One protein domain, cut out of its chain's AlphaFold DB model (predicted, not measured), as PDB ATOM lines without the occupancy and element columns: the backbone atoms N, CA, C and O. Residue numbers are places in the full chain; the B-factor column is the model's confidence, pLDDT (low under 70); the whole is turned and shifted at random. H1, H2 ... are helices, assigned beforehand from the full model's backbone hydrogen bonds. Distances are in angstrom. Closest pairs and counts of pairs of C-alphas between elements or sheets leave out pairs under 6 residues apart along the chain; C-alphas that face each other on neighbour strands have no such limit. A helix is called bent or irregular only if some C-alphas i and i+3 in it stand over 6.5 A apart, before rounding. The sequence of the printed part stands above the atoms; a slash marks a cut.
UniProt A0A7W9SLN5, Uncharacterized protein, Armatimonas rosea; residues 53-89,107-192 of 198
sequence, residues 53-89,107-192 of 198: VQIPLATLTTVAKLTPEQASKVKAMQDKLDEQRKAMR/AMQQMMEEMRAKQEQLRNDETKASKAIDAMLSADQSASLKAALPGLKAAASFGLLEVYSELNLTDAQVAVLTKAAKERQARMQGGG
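AT A GLANCE: This is residues 53 to 89 and 107 to 192 of the 198 residues of an uncharacterized protein of Armatimonas rosea (UniProt A0A7W9SLN5). What shape do the parts make? H2 and H3, side by side, form one arm of a flat, open U and H5 the other, with H1 and the bent helix H4 between them toward the closed end. Residues 107 to 114 of H3 and 186 to 192 of H5 stick out. What builds it? The 123 printed residues hold H1, H2, H3, H4 and H5 in that order and no named strand, an all-helix class with mostly crossed helix packing. It is loose, with a radius of gyration of the C-alphas of 17.1 A, spanning 53 by 47 by 23 A.

IN THESE COORDINATES: Where is the longest helix? H3, residues 107 to 136, runs 43.3 A from C-alpha 107 at (-50.811, -21.069, -19.598). Where are the others? H2 is residues 68 to 88, 30.3 A, and H1 residues 57 to 64. H4, residues 139 to 157, assigned as one helix by its hydrogen bonds, is bent, with C-alphas 147 and 150 7.2 A apart; its arms are H4a, residues 139 to 147, and H4b, residues 150 to 157. H5, residues 171 to 192, 32.5 A, ends at C-alpha 192 (-23.582, 0.225, -10.676).

HOW THE PARTS SIT: What touches H3? H2 does, opposite ways at a shallow tilt of 5 degrees, closest at C-alphas 77 and 129, 6.3 A. What follows outward? H1 and H2 form a helical hairpin, closest at C-alphas 57 and 75, 6.7 A; H1 touches H4a about perpendicular at 75 degrees, C-alphas 64 and 141 being closest at 4.6 A. H4b touches H5 at a steep tilt of 53 degrees, C-alphas 154 and 178 being closest at 5.0 A; H3 and H5 are apart. Are the backbones intact? Every O i to N i+4 pair is within hydrogen-bond range in H1, H2, H3, H4a and H4b, and 17 of 18 in H5.

THE WHOLE: Is anything missing? Residues 90 to 106 are cut out, leaving C-alphas 89 and 107 17.8 A apart. Which link is long, and where is confidence low? H4 to H5 is a long link of 13 residues, and residues 191 to 192 are under pLDDT 70.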
ATOM      1  N   VAL A  53     -52.752  12.765 -13.775       96.19
ATOM      2  CA  VAL A  53     -53.705  11.826 -13.168       96.19
ATOM      3  C   VAL A  53     -53.139  11.063 -11.966       96.19
ATOM      4  O   VAL A  53     -53.906  10.634 -11.108       96.19
ATOM      5  N   GLN A  54     -51.812  10.918 -11.871       94.56
ATOM      6  CA  GLN A  54     -51.135  10.243 -10.756       94.56
ATOM      7  C   GLN A  54     -50.949  11.150  -9.529       94.56
ATOM      8  O   GLN A  54     -50.524  10.676  -8.478       94.56
ATOM      9  N   ILE A  55     -51.231  12.452  -9.646       95.88
ATOM     10  CA  ILE A  55     -51.136  13.388  -8.525       95.88
ATOM     11  C   ILE A  55     -52.416  13.264  -7.680       95.88
ATOM     12  O   ILE A  55     -53.510  13.399  -8.231       95.88
ATOM     13  N   PRO A  56     -52.322  13.058  -6.352       96.19
ATOM     14  CA  PRO A  56     -53.484  12.976  -5.477       96.19
ATOM     15  C   PRO A  56     -54.407  14.185  -5.632       96.19
ATOM     16  O   PRO A  56     -53.940  15.324  -5.741       96.19
ATOM     17  N   LEU A  57     -55.720  13.949  -5.600       96.62
ATOM     18  CA  LEU A  57     -56.728  14.994  -5.794       96.62
ATOM     19  C   LEU A  57     -56.554  16.172  -4.829       96.62
ATOM     20  O   LEU A  57     -56.698  17.323  -5.239       96.62
ATOM     21  N   ALA A  58     -56.229  15.898  -3.562       94.62
ATOM     22  CA  ALA A  58     -55.973  16.933  -2.561       94.62
ATOM     23  C   ALA A  58     -54.809  17.840  -2.990       94.62
ATOM     24  O   ALA A  58     -54.928  19.064  -2.996       94.62
ATOM     25  N   THR A  59     -53.717  17.236  -3.462       94.75
ATOM     26  CA  THR A  59     -52.546  17.949  -3.974       94.75
ATOM     27  C   THR A  59     -52.869  18.758  -5.232       94.75
ATOM     28  O   THR A  59     -52.490  19.927  -5.305       94.75
ATOM     29  N   LEU A  60     -53.623  18.203  -6.188       95.31
ATOM     30  CA  LEU A  60     -54.088  18.952  -7.364       95.31
ATOM     31  C   LEU A  60     -54.987  20.131  -6.977       95.31
ATOM     32  O   LEU A  60     -54.808  21.233  -7.488       95.31
ATOM     33  N   THR A  61     -55.923  19.919  -6.051       95.69
ATOM     34  CA  THR A  61     -56.863  20.950  -5.591       95.69
ATOM     35  C   THR A  61     -56.128  22.106  -4.922       95.69
ATOM     36  O   THR A  61     -56.430  23.259  -5.213       95.69
ATOM     37  N   THR A  62     -55.118  21.820  -4.098       93.44
ATOM     38  CA  THR A  62     -54.309  22.844  -3.424       93.44
ATOM     39  C   THR A  62     -53.395  23.595  -4.392       93.44
ATOM     40  O   THR A  62     -53.370  24.825  -4.387       93.44
ATOM     41  N   VAL A  63     -52.658  22.878  -5.247       93.44
ATOM     42  CA  VAL A  63     -51.654  23.473  -6.149       93.44
ATOM     43  C   VAL A  63     -52.308  24.226  -7.305       93.44
ATOM     44  O   VAL A  63     -51.944  25.363  -7.596       93.44
ATOM     45  N   ALA A  64     -53.272  23.593  -7.972       95.81
ATOM     46  CA  ALA A  64     -53.927  24.142  -9.151       95.81
ATOM     47  C   ALA A  64     -55.218  24.899  -8.809       95.81
ATOM     48  O   ALA A  64     -55.865  25.397  -9.721       95.81
ATOM     49  N   LYS A  65     -55.606  25.001  -7.527       95.94
ATOM     50  CA  LYS A  65     -56.832  25.694  -7.085       95.94
ATOM     51  C   LYS A  65     -58.048  25.256  -7.907       95.94
ATOM     52  O   LYS A  65     -58.709  26.079  -8.545       95.94
ATOM     53  N   LEU A  66     -58.282  23.945  -7.967       96.94
ATOM     54  CA  LEU A  66     -59.377  23.376  -8.756       96.94
ATOM     55  C   LEU A  66     -60.731  23.877  -8.246       96.94
ATOM     56  O   LEU A  66     -60.955  23.972  -7.039       96.94
ATOM     57  N   THR A  67     -61.655  24.156  -9.164       98.00
ATOM     58  CA  THR A  67     -63.054  24.397  -8.795       98.00
ATOM     59  C   THR A  67     -63.702  23.098  -8.298       98.00
ATOM     60  O   THR A  67     -63.237  22.008  -8.653       98.00
ATOM     61  N   PRO A  68     -64.803  23.162  -7.524       98.06
ATOM     62  CA  PRO A  68     -65.513  21.958  -7.084       98.06
ATOM     63  C   PRO A  68     -65.931  21.046  -8.247       98.06
ATOM     64  O   PRO A  68     -65.823  19.824  -8.159       98.06
ATOM     65  N   GLU A  69     -66.347  21.640  -9.369       98.06
ATOM     66  CA  GLU A  69     -66.728  20.898 -10.571       98.06
ATOM     67  C   GLU A  69     -65.526  20.198 -11.226       98.06
ATOM     68  O   GLU A  69     -65.606  19.015 -11.570       98.06
ATOM     69  N   GLN A  70     -64.390  20.896 -11.364       98.19
ATOM     70  CA  GLN A  70     -63.152  20.301 -11.876       98.19
ATOM     71  C   GLN A  70     -62.686  19.155 -10.971       98.19
ATOM     72  O   GLN A  70     -62.408  18.066 -11.468       98.19
ATOM     73  N   ALA A  71     -62.657  19.367  -9.652       98.00
ATOM     74  CA  ALA A  71     -62.247  18.359  -8.680       98.00
ATOM     75  C   ALA A  71     -63.129  17.102  -8.745       98.00
ATOM     76  O   ALA A  71     -62.606  15.988  -8.739       98.00
ATOM     77  N   SER A  72     -64.450  17.256  -8.893       98.31
ATOM     78  CA  SER A  72     -65.370  16.123  -9.056       98.31
ATOM     79  C   SER A  72     -65.087  15.310 -10.325       98.31
ATOM     80  O   SER A  72     -65.120  14.081 -10.291       98.31
ATOM     81  N   LYS A  73     -64.802  15.975 -11.449       98.12
ATOM     82  CA  LYS A  73     -64.467  15.314 -12.724       98.12
ATOM     83  C   LYS A  73     -63.108  14.613 -12.660       98.12
ATOM     84  O   LYS A  73     -62.987  13.479 -13.121       98.12
ATOM     85  N   VAL A  74     -62.104  15.252 -12.051       97.88
ATOM     86  CA  VAL A  74     -60.787  14.644 -11.791       97.88
ATOM     87  C   VAL A  74     -60.944  13.401 -10.920       97.88
ATOM     88  O   VAL A  74     -60.433  12.344 -11.286       97.88
ATOM     89  N   LYS A  75     -61.713  13.495  -9.828       97.94
ATOM     90  CA  LYS A  75     -61.996  12.366  -8.938       97.94
ATOM     91  C   LYS A  75     -62.606  11.184  -9.685       97.94
ATOM     92  O   LYS A  75     -62.111  10.074  -9.554       97.94
ATOM     93  N   ALA A  76     -63.624  11.422 -10.510       98.12
ATOM     94  CA  ALA A  76     -64.260  10.361 -11.287       98.12
ATOM     95  C   ALA A  76     -63.277   9.664 -12.249       98.12
ATOM     96  O   ALA A  76     -63.328   8.445 -12.413       98.12
ATOM     97  N   MET A  77     -62.358  10.415 -12.869       97.88
ATOM     98  CA  MET A  77     -61.310   9.837 -13.721       97.88
ATOM     99  C   MET A  77     -60.302   9.005 -12.919       97.88
ATOM    100  O   MET A  77     -59.912   7.929 -13.371       97.88
ATOM    101  N   GLN A  78     -59.895   9.482 -11.740       97.25
ATOM    102  CA  GLN A  78     -58.979   8.761 -10.851       97.25
ATOM    103  C   GLN A  78     -59.616   7.483 -10.298       97.25
ATOM    104  O   GLN A  78     -59.026   6.415 -10.437       97.25
ATOM    105  N   ASP A  79     -60.843   7.566  -9.780       97.81
ATOM    106  CA  ASP A  79     -61.583   6.422  -9.239       97.81
ATOM    107  C   ASP A  79     -61.737   5.316 -10.304       97.81
ATOM    108  O   ASP A  79     -61.473   4.145 -10.030       97.81
ATOM    109  N   LYS A  80     -62.053   5.686 -11.557       97.25
ATOM    110  CA  LYS A  80     -62.137   4.738 -12.681       97.25
ATOM    111  C   LYS A  80     -60.807   4.027 -12.957       97.25
ATOM    112  O   LYS A  80     -60.789   2.817 -13.184       97.25
ATOM    113  N   LEU A  81     -59.694   4.761 -12.972       96.62
ATOM    114  CA  LEU A  81     -58.370   4.159 -13.167       96.62
ATOM    115  C   LEU A  81     -57.996   3.256 -11.992       96.62
ATOM    116  O   LEU A  81     -57.405   2.198 -12.195       96.62
ATOM    117  N   ASP A  82     -58.356   3.633 -10.771       95.69
ATOM    118  CA  ASP A  82     -58.090   2.829  -9.582       95.69
ATOM    119  C   ASP A  82     -58.886   1.523  -9.579       95.69
ATOM    120  O   ASP A  82     -58.347   0.478  -9.207       95.69
ATOM    121  N   GLU A  83     -60.132   1.537 -10.047       95.94
ATOM    122  CA  GLU A  83     -60.910   0.321 -10.297       95.94
ATOM    123  C   GLU A  83     -60.234  -0.580 -11.338       95.94
ATOM    124  O   GLU A  83     -60.072  -1.779 -11.098       95.94
ATOM    125  N   GLN A  84     -59.746  -0.014 -12.447       93.75
ATOM    126  CA  GLN A  84     -58.987  -0.766 -13.453       93.75
ATOM    127  C   GLN A  84     -57.690  -1.358 -12.875       93.75
ATOM    128  O   GLN A  84     -57.392  -2.531 -13.101       93.75
ATOM    129  N   ARG A  85     -56.931  -0.592 -12.076       93.25
ATOM    130  CA  ARG A  85     -55.731  -1.088 -11.374       93.25
ATOM    131  C   ARG A  85     -56.076  -2.240 -10.432       93.25
ATOM    132  O   ARG A  85     -55.359  -3.239 -10.409       93.25
ATOM    133  N   LYS A  86     -57.159  -2.113  -9.657       92.06
ATOM    134  CA  LYS A  86     -57.633  -3.157  -8.734       92.06
ATOM    135  C   LYS A  86     -58.026  -4.427  -9.487       92.06
ATOM    136  O   LYS A  86     -57.634  -5.503  -9.053       92.06
ATOM    137  N   ALA A  87     -58.711  -4.304 -10.624       90.19
ATOM    138  CA  ALA A  87     -59.090  -5.438 -11.468       90.19
ATOM    139  C   ALA A  87     -57.882  -6.163 -12.091       90.19
ATOM    140  O   ALA A  87     -57.952  -7.357 -12.374       90.19
ATOM    141  N   MET A  88     -56.763  -5.461 -12.294       86.81
ATOM    142  CA  MET A  88     -55.510  -6.062 -12.763       86.81
ATOM    143  C   MET A  88     -54.661  -6.677 -11.653       86.81
ATOM    144  O   MET A  88     -53.729  -7.427 -11.946       86.81
ATOM    145  N   ARG A  89     -54.928  -6.354 -10.383       85.31
ATOM    146  CA  ARG A  89     -54.200  -6.961  -9.275       85.31
ATOM    147  C   ARG A  89     -54.647  -8.423  -9.184       85.31
ATOM    148  O   ARG A  89     -55.832  -8.657  -8.954       85.31
ATOM    149  N   ALA A 107     -49.968 -21.856 -20.501       88.31
ATOM    150  CA  ALA A 107     -50.811 -21.069 -19.598       88.31
ATOM    151  C   ALA A 107     -50.083 -19.818 -19.071       88.31
ATOM    152  O   ALA A 107     -50.662 -18.732 -18.991       88.31
ATOM    153  N   MET A 108     -48.789 -19.941 -18.753       86.81
ATOM    154  CA  MET A 108     -47.974 -18.797 -18.339       86.81
ATOM    155  C   MET A 108     -47.801 -17.781 -19.473       86.81
ATOM    156  O   MET A 108     -47.879 -16.576 -19.231       86.81
ATOM    157  N   GLN A 109     -47.583 -18.244 -20.705       91.19
ATOM    158  CA  GLN A 109     -47.460 -17.368 -21.864       91.19
ATOM    159  C   GLN A 109     -48.756 -16.589 -22.118       91.19
ATOM    160  O   GLN A 109     -48.705 -15.363 -22.222       91.19
ATOM    161  N   GLN A 110     -49.907 -17.264 -22.125       93.00
ATOM    162  CA  GLN A 110     -51.212 -16.620 -22.304       93.00
ATOM    163  C   GLN A 110     -51.494 -15.592 -21.201       93.00
ATOM    164  O   GLN A 110     -51.898 -14.465 -21.485       93.00
ATOM    165  N   MET A 111     -51.197 -15.930 -19.942       87.56
ATOM    166  CA  MET A 111     -51.343 -14.994 -18.826       87.56
ATOM    167  C   MET A 111     -50.439 -13.762 -18.978       87.56
ATOM    168  O   MET A 111     -50.860 -12.640 -18.685       87.56
ATOM    169  N   MET A 112     -49.193 -13.941 -19.430       89.19
ATOM    170  CA  MET A 112     -48.279 -12.824 -19.685       89.19
ATOM    171  C   MET A 112     -48.775 -11.926 -20.823       89.19
ATOM    172  O   MET A 112     -48.686 -10.702 -20.706       89.19
ATOM    173  N   GLU A 113     -49.310 -12.506 -21.898       94.38
ATOM    174  CA  GLU A 113     -49.893 -11.765 -23.022       94.38
ATOM    175  C   GLU A 113     -51.135 -10.973 -22.590       94.38
ATOM    176  O   GLU A 113     -51.225  -9.774 -22.865       94.38
ATOM    177  N   GLU A 114     -52.036 -11.587 -21.819       92.19
ATOM    178  CA  GLU A 114     -53.218 -10.914 -21.274       92.19
ATOM    179  C   GLU A 114     -52.830  -9.773 -20.322       92.19
ATOM    180  O   GLU A 114     -53.340  -8.654 -20.434       92.19
ATOM    181  N   MET A 115     -51.884 -10.011 -19.404       90.62
ATOM    182  CA  MET A 115     -51.389  -8.962 -18.509       90.62
ATOM    183  C   MET A 115     -50.716  -7.826 -19.277       90.62
ATOM    184  O   MET A 115     -50.884  -6.662 -18.906       90.62
ATOM    185  N   ARG A 116     -49.973  -8.130 -20.347       92.38
ATOM    186  CA  ARG A 116     -49.357  -7.113 -21.204       92.38
ATOM    187  C   ARG A 116     -50.419  -6.252 -21.883       92.38
ATOM    188  O   ARG A 116     -50.308  -5.028 -21.824       92.38
ATOM    189  N   ALA A 117     -51.454  -6.866 -22.455       94.50
ATOM    190  CA  ALA A 117     -52.558  -6.152 -23.092       94.50
ATOM    191  C   ALA A 117     -53.311  -5.254 -22.093       94.50
ATOM    192  O   ALA A 117     -53.533  -4.074 -22.365       94.50
ATOM    193  N   LYS A 118     -53.628  -5.766 -20.895       92.06
ATOM    194  CA  LYS A 118     -54.278  -4.975 -19.833       92.06
ATOM    195  C   LYS A 118     -53.404  -3.814 -19.349       92.06
ATOM    196  O   LYS A 118     -53.905  -2.709 -19.151       92.06
ATOM    197  N   GLN A 119     -52.096  -4.027 -19.199       91.94
ATOM    198  CA  GLN A 119     -51.166  -2.955 -18.835       91.94
ATOM    199  C   GLN A 119     -51.072  -1.876 -19.915       91.94
ATOM    200  O   GLN A 119     -51.018  -0.691 -19.588       91.94
ATOM    201  N   GLU A 120     -51.043  -2.260 -21.191       94.06
ATOM    202  CA  GLU A 120     -51.052  -1.311 -22.305       94.06
ATOM    203  C   GLU A 120     -52.351  -0.501 -22.331       94.06
ATOM    204  O   GLU A 120     -52.314   0.726 -22.445       94.06
ATOM    205  N   GLN A 121     -53.490  -1.165 -22.126       94.56
ATOM    206  CA  GLN A 121     -54.777  -0.497 -21.993       94.56
ATOM    207  C   GLN A 121     -54.778   0.506 -20.832       94.56
ATOM    208  O   GLN A 121     -55.160   1.657 -21.046       94.56
ATOM    209  N   LEU A 122     -54.290   0.125 -19.644       94.25
ATOM    210  CA  LEU A 122     -54.202   1.051 -18.511       94.25
ATOM    211  C   LEU A 122     -53.336   2.270 -18.857       94.25
ATOM    212  O   LEU A 122     -53.748   3.394 -18.591       94.25
ATOM    213  N   ARG A 123     -52.163   2.085 -19.475       94.00
ATOM    214  CA  ARG A 123     -51.289   3.210 -19.866       94.00
ATOM    215  C   ARG A 123     -51.977   4.162 -20.844       94.00
ATOM    216  O   ARG A 123     -51.823   5.382 -20.742       94.00
ATOM    217  N   ASN A 124     -52.735   3.615 -21.790       94.81
ATOM    218  CA  ASN A 124     -53.514   4.406 -22.737       94.81
ATOM    219  C   ASN A 124     -54.624   5.192 -22.026       94.81
ATOM    220  O   ASN A 124     -54.806   6.379 -22.308       94.81
ATOM    221  N   ASP A 125     -55.324   4.566 -21.082       95.50
ATOM    222  CA  ASP A 125     -56.379   5.212 -20.300       95.50
ATOM    223  C   ASP A 125     -55.811   6.287 -19.355       95.50
ATOM    224  O   ASP A 125     -56.350   7.393 -19.304       95.50
ATOM    225  N   GLU A 126     -54.668   6.043 -18.706       95.31
ATOM    226  CA  GLU A 126     -53.937   7.042 -17.910       95.31
ATOM    227  C   GLU A 126     -53.512   8.248 -18.759       95.31
ATOM    228  O   GLU A 126     -53.643   9.398 -18.330       95.31
ATOM    229  N   THR A 127     -53.027   8.003 -19.980       95.25
ATOM    230  CA  THR A 127     -52.624   9.066 -20.913       95.25
ATOM    231  C   THR A 127     -53.828   9.904 -21.340       95.25
ATOM    232  O   THR A 127     -53.751  11.134 -21.355       95.25
ATOM    233  N   LYS A 128     -54.955   9.261 -21.671       96.69
ATOM    234  CA  LYS A 128     -56.204   9.952 -22.028       96.69
ATOM    235  C   LYS A 128     -56.739  10.774 -20.860       96.69
ATOM    236  O   LYS A 128     -57.080  11.936 -21.059       96.69
ATOM    237  N   ALA A 129     -56.767  10.199 -19.658       97.19
ATOM    238  CA  ALA A 129     -57.213  10.889 -18.455       97.19
ATOM    239  C   ALA A 129     -56.319  12.094 -18.139       97.19
ATOM    240  O   ALA A 129     -56.834  13.182 -17.912       97.19
ATOM    241  N   SER A 130     -54.994  11.945 -18.220       96.19
ATOM    242  CA  SER A 130     -54.057  13.059 -17.997       96.19
ATOM    243  C   SER A 130     -54.303  14.206 -18.982       96.19
ATOM    244  O   SER A 130     -54.453  15.349 -18.567       96.19
ATOM    245  N   LYS A 131     -54.459  13.905 -20.279       96.81
ATOM    246  CA  LYS A 131     -54.786  14.922 -21.296       96.81
ATOM    247  C   LYS A 131     -56.136  15.598 -21.044       96.81
ATOM    248  O   LYS A 131     -56.260  16.798 -21.264       96.81
ATOM    249  N   ALA A 132     -57.142  14.839 -20.611       97.44
ATOM    250  CA  ALA A 132     -58.457  15.383 -20.284       97.44
ATOM    251  C   ALA A 132     -58.395  16.315 -19.063       97.44
ATOM    252  O   ALA A 132     -58.997  17.383 -19.092       97.44
ATOM    253  N   ILE A 133     -57.625  15.947 -18.034       96.88
ATOM    254  CA  ILE A 133     -57.358  16.804 -16.874       96.88
ATOM    255  C   ILE A 133     -56.673  18.091 -17.334       96.88
ATOM    256  O   ILE A 133     -57.183  19.169 -17.048       96.88
ATOM    257  N   ASP A 134     -55.586  17.989 -18.101       96.44
ATOM    258  CA  ASP A 134     -54.819  19.146 -18.574       96.44
ATOM    259  C   ASP A 134     -55.676  20.106 -19.415       96.44
ATOM    260  O   ASP A 134     -55.580  21.320 -19.258       96.44
ATOM    261  N   ALA A 135     -56.558  19.575 -20.268       97.69
ATOM    262  CA  ALA A 135     -57.469  20.371 -21.094       97.69
ATOM    263  C   ALA A 135     -58.565  21.091 -20.287       97.69
ATOM    264  O   ALA A 135     -59.132  22.073 -20.763       97.69
ATOM    265  N   MET A 136     -58.887  20.607 -19.086       97.69
ATOM    266  CA  MET A 136     -59.859  21.242 -18.197       97.69
ATOM    267  C   MET A 136     -59.254  22.336 -17.316       97.69
ATOM    268  O   MET A 136     -60.009  23.108 -16.719       97.69
ATOM    269  N   LEU A 137     -57.926  22.379 -17.183       97.44
ATOM    270  CA  LEU A 137     -57.241  23.406 -16.409       97.44
ATOM    271  C   LEU A 137     -57.229  24.723 -17.185       97.44
ATOM    272  O   LEU A 137     -56.946  24.761 -18.382       97.44
ATOM    273  N   SER A 138     -57.462  25.834 -16.490       98.12
ATOM    274  CA  SER A 138     -57.182  27.148 -17.064       98.12
ATOM    275  C   SER A 138     -55.669  27.345 -17.261       98.12
ATOM    276  O   SER A 138     -54.840  26.583 -16.743       98.12
ATOM    277  N   ALA A 139     -55.288  28.395 -17.991       98.00
ATOM    278  CA  ALA A 139     -53.881  28.744 -18.192       98.00
ATOM    279  C   ALA A 139     -53.141  28.965 -16.856       98.00
ATOM    280  O   ALA A 139     -52.050  28.424 -16.662       98.00
ATOM    281  N   ASP A 140     -53.764  29.672 -15.910       97.69
ATOM    282  CA  ASP A 140     -53.183  29.966 -14.592       97.69
ATOM    283  C   ASP A 140     -53.030  28.707 -13.730       97.69
ATOM    284  O   ASP A 140     -52.018  28.519 -13.047       97.69
ATOM    285  N   GLN A 141     -54.017  27.810 -13.786       97.81
ATOM    286  CA  GLN A 141     -53.973  26.529 -13.078       97.81
ATOM    287  C   GLN A 141     -52.857  25.643 -13.647       97.81
ATOM    288  O   GLN A 141     -52.065  25.070 -12.897       97.81
ATOM    289  N   SER A 142     -52.734  25.602 -14.978       97.44
ATOM    290  CA  SER A 142     -51.673  24.878 -15.682       97.44
ATOM    291  C   SER A 142     -50.281  25.425 -15.357       97.44
ATOM    292  O   SER A 142     -49.342  24.654 -15.159       97.44
ATOM    293  N   ALA A 143     -50.127  26.751 -15.288       96.94
ATOM    294  CA  ALA A 143     -48.870  27.394 -14.916       96.94
ATOM    295  C   ALA A 143     -48.480  27.071 -13.465       96.94
ATOM    296  O   ALA A 143     -47.335  26.693 -13.207       96.94
ATOM    297  N   SER A 144     -49.445  27.133 -12.542       95.31
ATOM    298  CA  SER A 144     -49.243  26.796 -11.126       95.31
ATOM    299  C   SER A 144     -48.807  25.339 -10.952       95.31
ATOM    300  O   SER A 144     -47.831  25.052 -10.260       95.31
ATOM    301  N   LEU A 145     -49.471  24.415 -11.653       95.50
ATOM    302  CA  LEU A 145     -49.112  23.001 -11.629       95.50
ATOM    303  C   LEU A 145     -47.707  22.760 -12.194       95.50
ATOM    304  O   LEU A 145     -46.905  22.076 -11.559       95.50
ATOM    305  N   LYS A 146     -47.370  23.367 -13.342       95.25
ATOM    306  CA  LYS A 146     -46.030  23.269 -13.948       95.25
ATOM    307  C   LYS A 146     -44.927  23.773 -13.019       95.25
ATOM    308  O   LYS A 146     -43.879  23.136 -12.943       95.25
ATOM    309  N   ALA A 147     -45.163  24.870 -12.301       92.38
ATOM    310  CA  ALA A 147     -44.215  25.397 -11.322       92.38
ATOM    311  C   ALA A 147     -44.004  24.433 -10.139       92.38
ATOM    312  O   ALA A 147     -42.878  24.274  -9.669       92.38
ATOM    313  N   ALA A 148     -45.056  23.736  -9.701       92.56
ATOM    314  CA  ALA A 148     -44.991  22.775  -8.600       92.56
ATOM    315  C   ALA A 148     -44.429  21.393  -8.996       92.56
ATOM    316  O   ALA A 148     -43.947  20.657  -8.130       92.56
ATOM    317  N   LEU A 149     -44.458  21.023 -10.285       92.06
ATOM    318  CA  LEU A 149     -44.059  19.691 -10.770       92.06
ATOM    319  C   LEU A 149     -42.694  19.197 -10.258       92.06
ATOM    320  O   LEU A 149     -42.622  18.030  -9.870       92.06
ATOM    321  N   PRO A 150     -41.608  19.998 -10.222       90.38
ATOM    322  CA  PRO A 150     -40.331  19.536  -9.678       90.38
ATOM    323  C   PRO A 150     -40.433  19.087  -8.214       90.38
ATOM    324  O   PRO A 150     -39.895  18.038  -7.856       90.38
ATOM    325  N   GLY A 151     -41.170  19.839  -7.391       89.19
ATOM    326  CA  GLY A 151     -41.399  19.514  -5.985       89.19
ATOM    327  C   GLY A 151     -42.275  18.282  -5.802       89.19
ATOM    328  O   GLY A 151     -41.959  17.427  -4.977       89.19
ATOM    329  N   LEU A 152     -43.313  18.137  -6.628       92.75
ATOM    330  CA  LEU A 152     -44.163  16.945  -6.648       92.75
ATOM    331  C   LEU A 152     -43.379  15.694  -7.061       92.75
ATOM    332  O   LEU A 152     -43.474  14.664  -6.397       92.75
ATOM    333  N   LYS A 153     -42.537  15.785  -8.100       91.06
ATOM    334  CA  LYS A 153     -41.639  14.696  -8.524       91.06
ATOM    335  C   LYS A 153     -40.653  14.325  -7.408       91.06
ATOM    336  O   LYS A 153     -40.439  13.140  -7.145       91.06
ATOM    337  N   ALA A 154     -40.091  15.316  -6.714       88.06
ATOM    338  CA  ALA A 154     -39.224  15.078  -5.563       88.06
ATOM    339  C   ALA A 154     -39.979  14.365  -4.431       88.06
ATOM    340  O   ALA A 154     -39.527  13.317  -3.972       88.06
ATOM    341  N   ALA A 155     -41.152  14.862  -4.033       90.38
ATOM    342  CA  ALA A 155     -41.983  14.255  -2.994       90.38
ATOM    343  C   ALA A 155     -42.390  12.814  -3.340       90.38
ATOM    344  O   ALA A 155     -42.248  11.918  -2.507       90.38
ATOM    345  N   ALA A 156     -42.799  12.561  -4.586       91.06
ATOM    346  CA  ALA A 156     -43.113  11.223  -5.084       91.06
ATOM    347  C   ALA A 156     -41.925  10.260  -4.947       91.06
ATOM    348  O   ALA A 156     -42.095   9.128  -4.498       91.06
ATOM    349  N   SER A 157     -40.698  10.717  -5.229       88.62
ATOM    350  CA  SER A 157     -39.491   9.888  -5.072       88.62
ATOM    351  C   SER A 157     -39.226   9.450  -3.620       88.62
ATOM    352  O   SER A 157     -38.558   8.436  -3.386       88.62
ATOM    353  N   PHE A 158     -39.773  10.184  -2.646       87.19
ATOM    354  CA  PHE A 158     -39.714   9.874  -1.216       87.19
ATOM    355  C   PHE A 158     -40.992   9.215  -0.676       87.19
ATOM    356  O   PHE A 158     -41.045   8.917   0.511       87.19
ATOM    357  N   GLY A 159     -42.000   8.957  -1.517       89.19
ATOM    358  CA  GLY A 159     -43.286   8.415  -1.067       89.19
ATOM    359  C   GLY A 159     -44.124   9.417  -0.265       89.19
ATOM    360  O   GLY A 159     -44.983   9.012   0.506       89.19
ATOM    361  N   LEU A 160     -43.875  10.718  -0.436       91.44
ATOM    362  CA  LEU A 160     -44.545  11.800   0.296       91.44
ATOM    363  C   LEU A 160     -45.665  12.468  -0.513       91.44
ATOM    364  O   LEU A 160     -46.148  13.527  -0.127       91.44
ATOM    365  N   LEU A 161     -46.051  11.902  -1.661       90.06
ATOM    366  CA  LEU A 161     -46.985  12.560  -2.577       90.06
ATOM    367  C   LEU A 161     -48.396  12.706  -1.978       90.06
ATOM    368  O   LEU A 161     -49.018  13.750  -2.163       90.06
ATOM    369  N   GLU A 162     -48.857  11.702  -1.225       89.94
ATOM    370  CA  GLU A 162     -50.165  11.692  -0.543       89.94
ATOM    371  C   GLU A 162     -50.280  12.796   0.516       89.94
ATOM    372  O   GLU A 162     -51.288  13.487   0.599       89.94
ATOM    373  N   VAL A 163     -49.206  13.023   1.275       90.12
ATOM    374  CA  VAL A 163     -49.169  14.014   2.363       90.12
ATOM    375  C   VAL A 163     -48.631  15.374   1.915       90.12
ATOM    376  O   VAL A 163     -48.528  16.292   2.721       90.12
ATOM    377  N   TYR A 164     -48.281  15.548   0.634       88.12
ATOM    378  CA  TYR A 164     -47.640  16.773   0.137       88.12
ATOM    379  C   TYR A 164     -48.458  18.033   0.455       88.12
ATOM    380  O   TYR A 164     -47.900  19.048   0.868       88.12
ATOM    381  N   SER A 165     -49.783  17.946   0.300       86.50
ATOM    382  CA  SER A 165     -50.698  19.052   0.604       86.50
ATOM    383  C   SER A 165     -50.821  19.359   2.104       86.50
ATOM    384  O   SER A 165     -51.052  20.508   2.466       86.50
ATOM    385  N   GLU A 166     -50.605  18.372   2.973       88.81
ATOM    386  CA  GLU A 166     -50.665  18.527   4.433       88.81
ATOM    387  C   GLU A 166     -49.367  19.110   5.001       88.81
ATOM    388  O   GLU A 166     -49.380  19.871   5.970       88.81
ATOM    389  N   LEU A 167     -48.233  18.795   4.366       87.56
ATOM    390  CA  LEU A 167     -46.908  19.216   4.816       87.56
ATOM    391  C   LEU A 167     -46.662  20.726   4.681       87.56
ATOM    392  O   LEU A 167     -45.706  21.218   5.276       87.56
ATOM    393  N   ASN A 168     -47.494  21.449   3.916       83.69
ATOM    394  CA  ASN A 168     -47.375  22.897   3.690       83.69
ATOM    395  C   ASN A 168     -45.924  23.328   3.401       83.69
ATOM    396  O   ASN A 168     -45.409  24.286   3.984       83.69
ATOM    397  N   LEU A 169     -45.244  22.569   2.536       84.06
ATOM    398  CA  LEU A 169     -43.815  22.741   2.299       84.06
ATOM    399  C   LEU A 169     -43.525  24.122   1.709       84.06
ATOM    400  O   LEU A 169     -44.133  24.532   0.723       84.06
ATOM    401  N   THR A 170     -42.546  24.814   2.283       87.00
ATOM    402  CA  THR A 170     -42.026  26.068   1.730       87.00
ATOM    403  C   THR A 170     -41.162  25.803   0.497       87.00
ATOM    404  O   THR A 170     -40.591  24.718   0.350       87.00
ATOM    405  N   ASP A 171     -40.969  26.816  -0.350       81.25
ATOM    406  CA  ASP A 171     -40.083  26.723  -1.522       81.25
ATOM    407  C   ASP A 171     -38.667  26.255  -1.145       81.25
ATOM    408  O   ASP A 171     -38.051  25.448  -1.846       81.25
ATOM    409  N   ALA A 172     -38.167  26.692   0.017       85.38
ATOM    410  CA  ALA A 172     -36.879  26.263   0.551       85.38
ATOM    411  C   ALA A 172     -36.860  24.760   0.894       85.38
ATOM    412  O   ALA A 172     -35.902  24.061   0.561       85.38
ATOM    413  N   GLN A 173     -37.920  24.232   1.513       85.56
ATOM    414  CA  GLN A 173     -38.037  22.800   1.820       85.56
ATOM    415  C   GLN A 173     -38.182  21.958   0.546       85.56
ATOM    416  O   GLN A 173     -37.556  20.902   0.425       85.56
ATOM    417  N   VAL A 174     -38.941  22.448  -0.437       84.12
ATOM    418  CA  VAL A 174     -39.063  21.822  -1.760       84.12
ATOM    419  C   VAL A 174     -37.705  21.761  -2.464       84.12
ATOM    420  O   VAL A 174     -37.360  20.726  -3.046       84.12
ATOM    421  N   ALA A 175     -36.895  22.818  -2.376       86.25
ATOM    422  CA  ALA A 175     -35.545  22.833  -2.933       86.25
ATOM    423  C   ALA A 175     -34.635  21.780  -2.273       86.25
ATOM    424  O   ALA A 175     -33.923  21.057  -2.977       86.25
ATOM    425  N   VAL A 176     -34.701  21.632  -0.942       89.19
ATOM    426  CA  VAL A 176     -33.948  20.604  -0.201       89.19
ATOM    427  C   VAL A 176     -34.374  19.194  -0.618       89.19
ATOM    428  O   VAL A 176     -33.511  18.377  -0.947       89.19
ATOM    429  N   LEU A 177     -35.680  18.912  -0.688       86.12
ATOM    430  CA  LEU A 177     -36.193  17.620  -1.162       86.12
ATOM    431  C   LEU A 177     -35.759  17.334  -2.601       86.12
ATOM    432  O   LEU A 177     -35.325  16.228  -2.913       86.12
ATOM    433  N   THR A 178     -35.815  18.335  -3.477       85.94
ATOM    434  CA  THR A 178     -35.395  18.193  -4.877       85.94
ATOM    435  C   THR A 178     -33.908  17.862  -4.982       85.94
ATOM    436  O   THR A 178     -33.520  16.987  -5.759       85.94
ATOM    437  N   LYS A 179     -33.061  18.522  -4.183       89.69
ATOM    438  CA  LYS A 179     -31.628  18.221  -4.116       89.69
ATOM    439  C   LYS A 179     -31.388  16.792  -3.623       89.69
ATOM    440  O   LYS A 179     -30.672  16.041  -4.281       89.69
ATOM    441  N   ALA A 180     -32.044  16.393  -2.534       89.69
ATOM    442  CA  ALA A 180     -31.935  15.044  -1.985       89.69
ATOM    443  C   ALA A 180     -32.403  13.967  -2.986       89.69
ATOM    444  O   ALA A 180     -31.755  12.928  -3.126       89.69
ATOM    445  N   ALA A 181     -33.485  14.222  -3.732       85.12
ATOM    446  CA  ALA A 181     -33.974  13.329  -4.785       85.12
ATOM    447  C   ALA A 181     -32.934  13.151  -5.904       85.12
ATOM    448  O   ALA A 181     -32.639  12.019  -6.295       85.12
ATOM    449  N   LYS A 182     -32.321  14.249  -6.374       88.06
ATOM    450  CA  LYS A 182     -31.256  14.221  -7.395       88.06
ATOM    451  C   LYS A 182     -30.012  13.476  -6.915       88.06
ATOM    452  O   LYS A 182     -29.474  12.659  -7.655       88.06
ATOM    453  N   GLU A 183     -29.564  13.713  -5.683       88.50
ATOM    454  CA  GLU A 183     -28.414  13.006  -5.103       88.50
ATOM    455  C   GLU A 183     -28.677  11.502  -4.982       88.50
ATOM    456  O   GLU A 183     -27.826  10.685  -5.339       88.50
ATOM    457  N   ARG A 184     -29.879  11.120  -4.537       86.69
ATOM    458  CA  ARG A 184     -30.306   9.719  -4.501       86.69
ATOM    459  C   ARG A 184     -30.315   9.104  -5.899       86.69
ATOM    460  O   ARG A 184     -29.787   8.008  -6.076       86.69
ATOM    461  N   GLN A 185     -30.870   9.802  -6.889       84.25
ATOM    462  CA  GLN A 185     -30.884   9.359  -8.284       84.25
ATOM    463  C   GLN A 185     -29.458   9.187  -8.836       84.25
ATOM    464  O   GLN A 185     -29.155   8.156  -9.431       84.25
ATOM    465  N   ALA A 186     -28.561  10.142  -8.577       87.12
ATOM    466  CA  ALA A 186     -27.161  10.076  -8.990       87.12
ATOM    467  C   ALA A 186     -26.411   8.907  -8.330       87.12
ATOM    468  O   ALA A 186     -25.660   8.203  -9.003       87.12
ATOM    469  N   ARG A 187     -26.652   8.632  -7.038       85.44
ATOM    470  CA  ARG A 187     -26.087   7.456  -6.345       85.44
ATOM    471  C   ARG A 187     -26.560   6.142  -6.962       85.44
ATOM    472  O   ARG A 187     -25.753   5.232  -7.122       85.44
ATOM    473  N   MET A 188     -27.832   6.054  -7.347       82.50
ATOM    474  CA  MET A 188     -28.380   4.870  -8.019       82.50
ATOM    475  C   MET A 188     -27.772   4.665  -9.415       82.50
ATOM    476  O   MET A 188     -27.504   3.532  -9.797       82.50
ATOM    477  N   GLN A 189     -27.508   5.744 -10.160       83.25
ATOM    478  CA  GLN A 189     -26.874   5.669 -11.485       83.25
ATOM    479  C   GLN A 189     -25.362   5.387 -11.407       83.25
ATOM    480  O   GLN A 189     -24.829   4.644 -12.229       83.25
ATOM    481  N   GLY A 190     -24.663   5.947 -10.416       80.19
ATOM    482  CA  GLY A 190     -23.213   5.793 -10.242       80.19
ATOM    483  C   GLY A 190     -22.785   4.535  -9.478       80.19
ATOM    484  O   GLY A 190     -21.673   4.045  -9.672       80.19
ATOM    485  N   GLY A 191     -23.658   3.982  -8.631       65.75
ATOM    486  CA  GLY A 191     -23.375   2.803  -7.804       65.75
ATOM    487  C   GLY A 191     -23.197   1.498  -8.590       65.75
ATOM    488  O   GLY A 191     -22.544   0.585  -8.097       65.75
ATOM    489  N   GLY A 192     -23.697   1.419  -9.827       59.38
ATOM    490  CA  GLY A 192     -23.582   0.225 -10.676       59.38
ATOM    491  C   GLY A 192     -22.208   0.001 -11.323       59.38
ATOM    492  O   GLY A 192     -21.998  -1.040 -11.934       59.38
TER     493      GLY A 192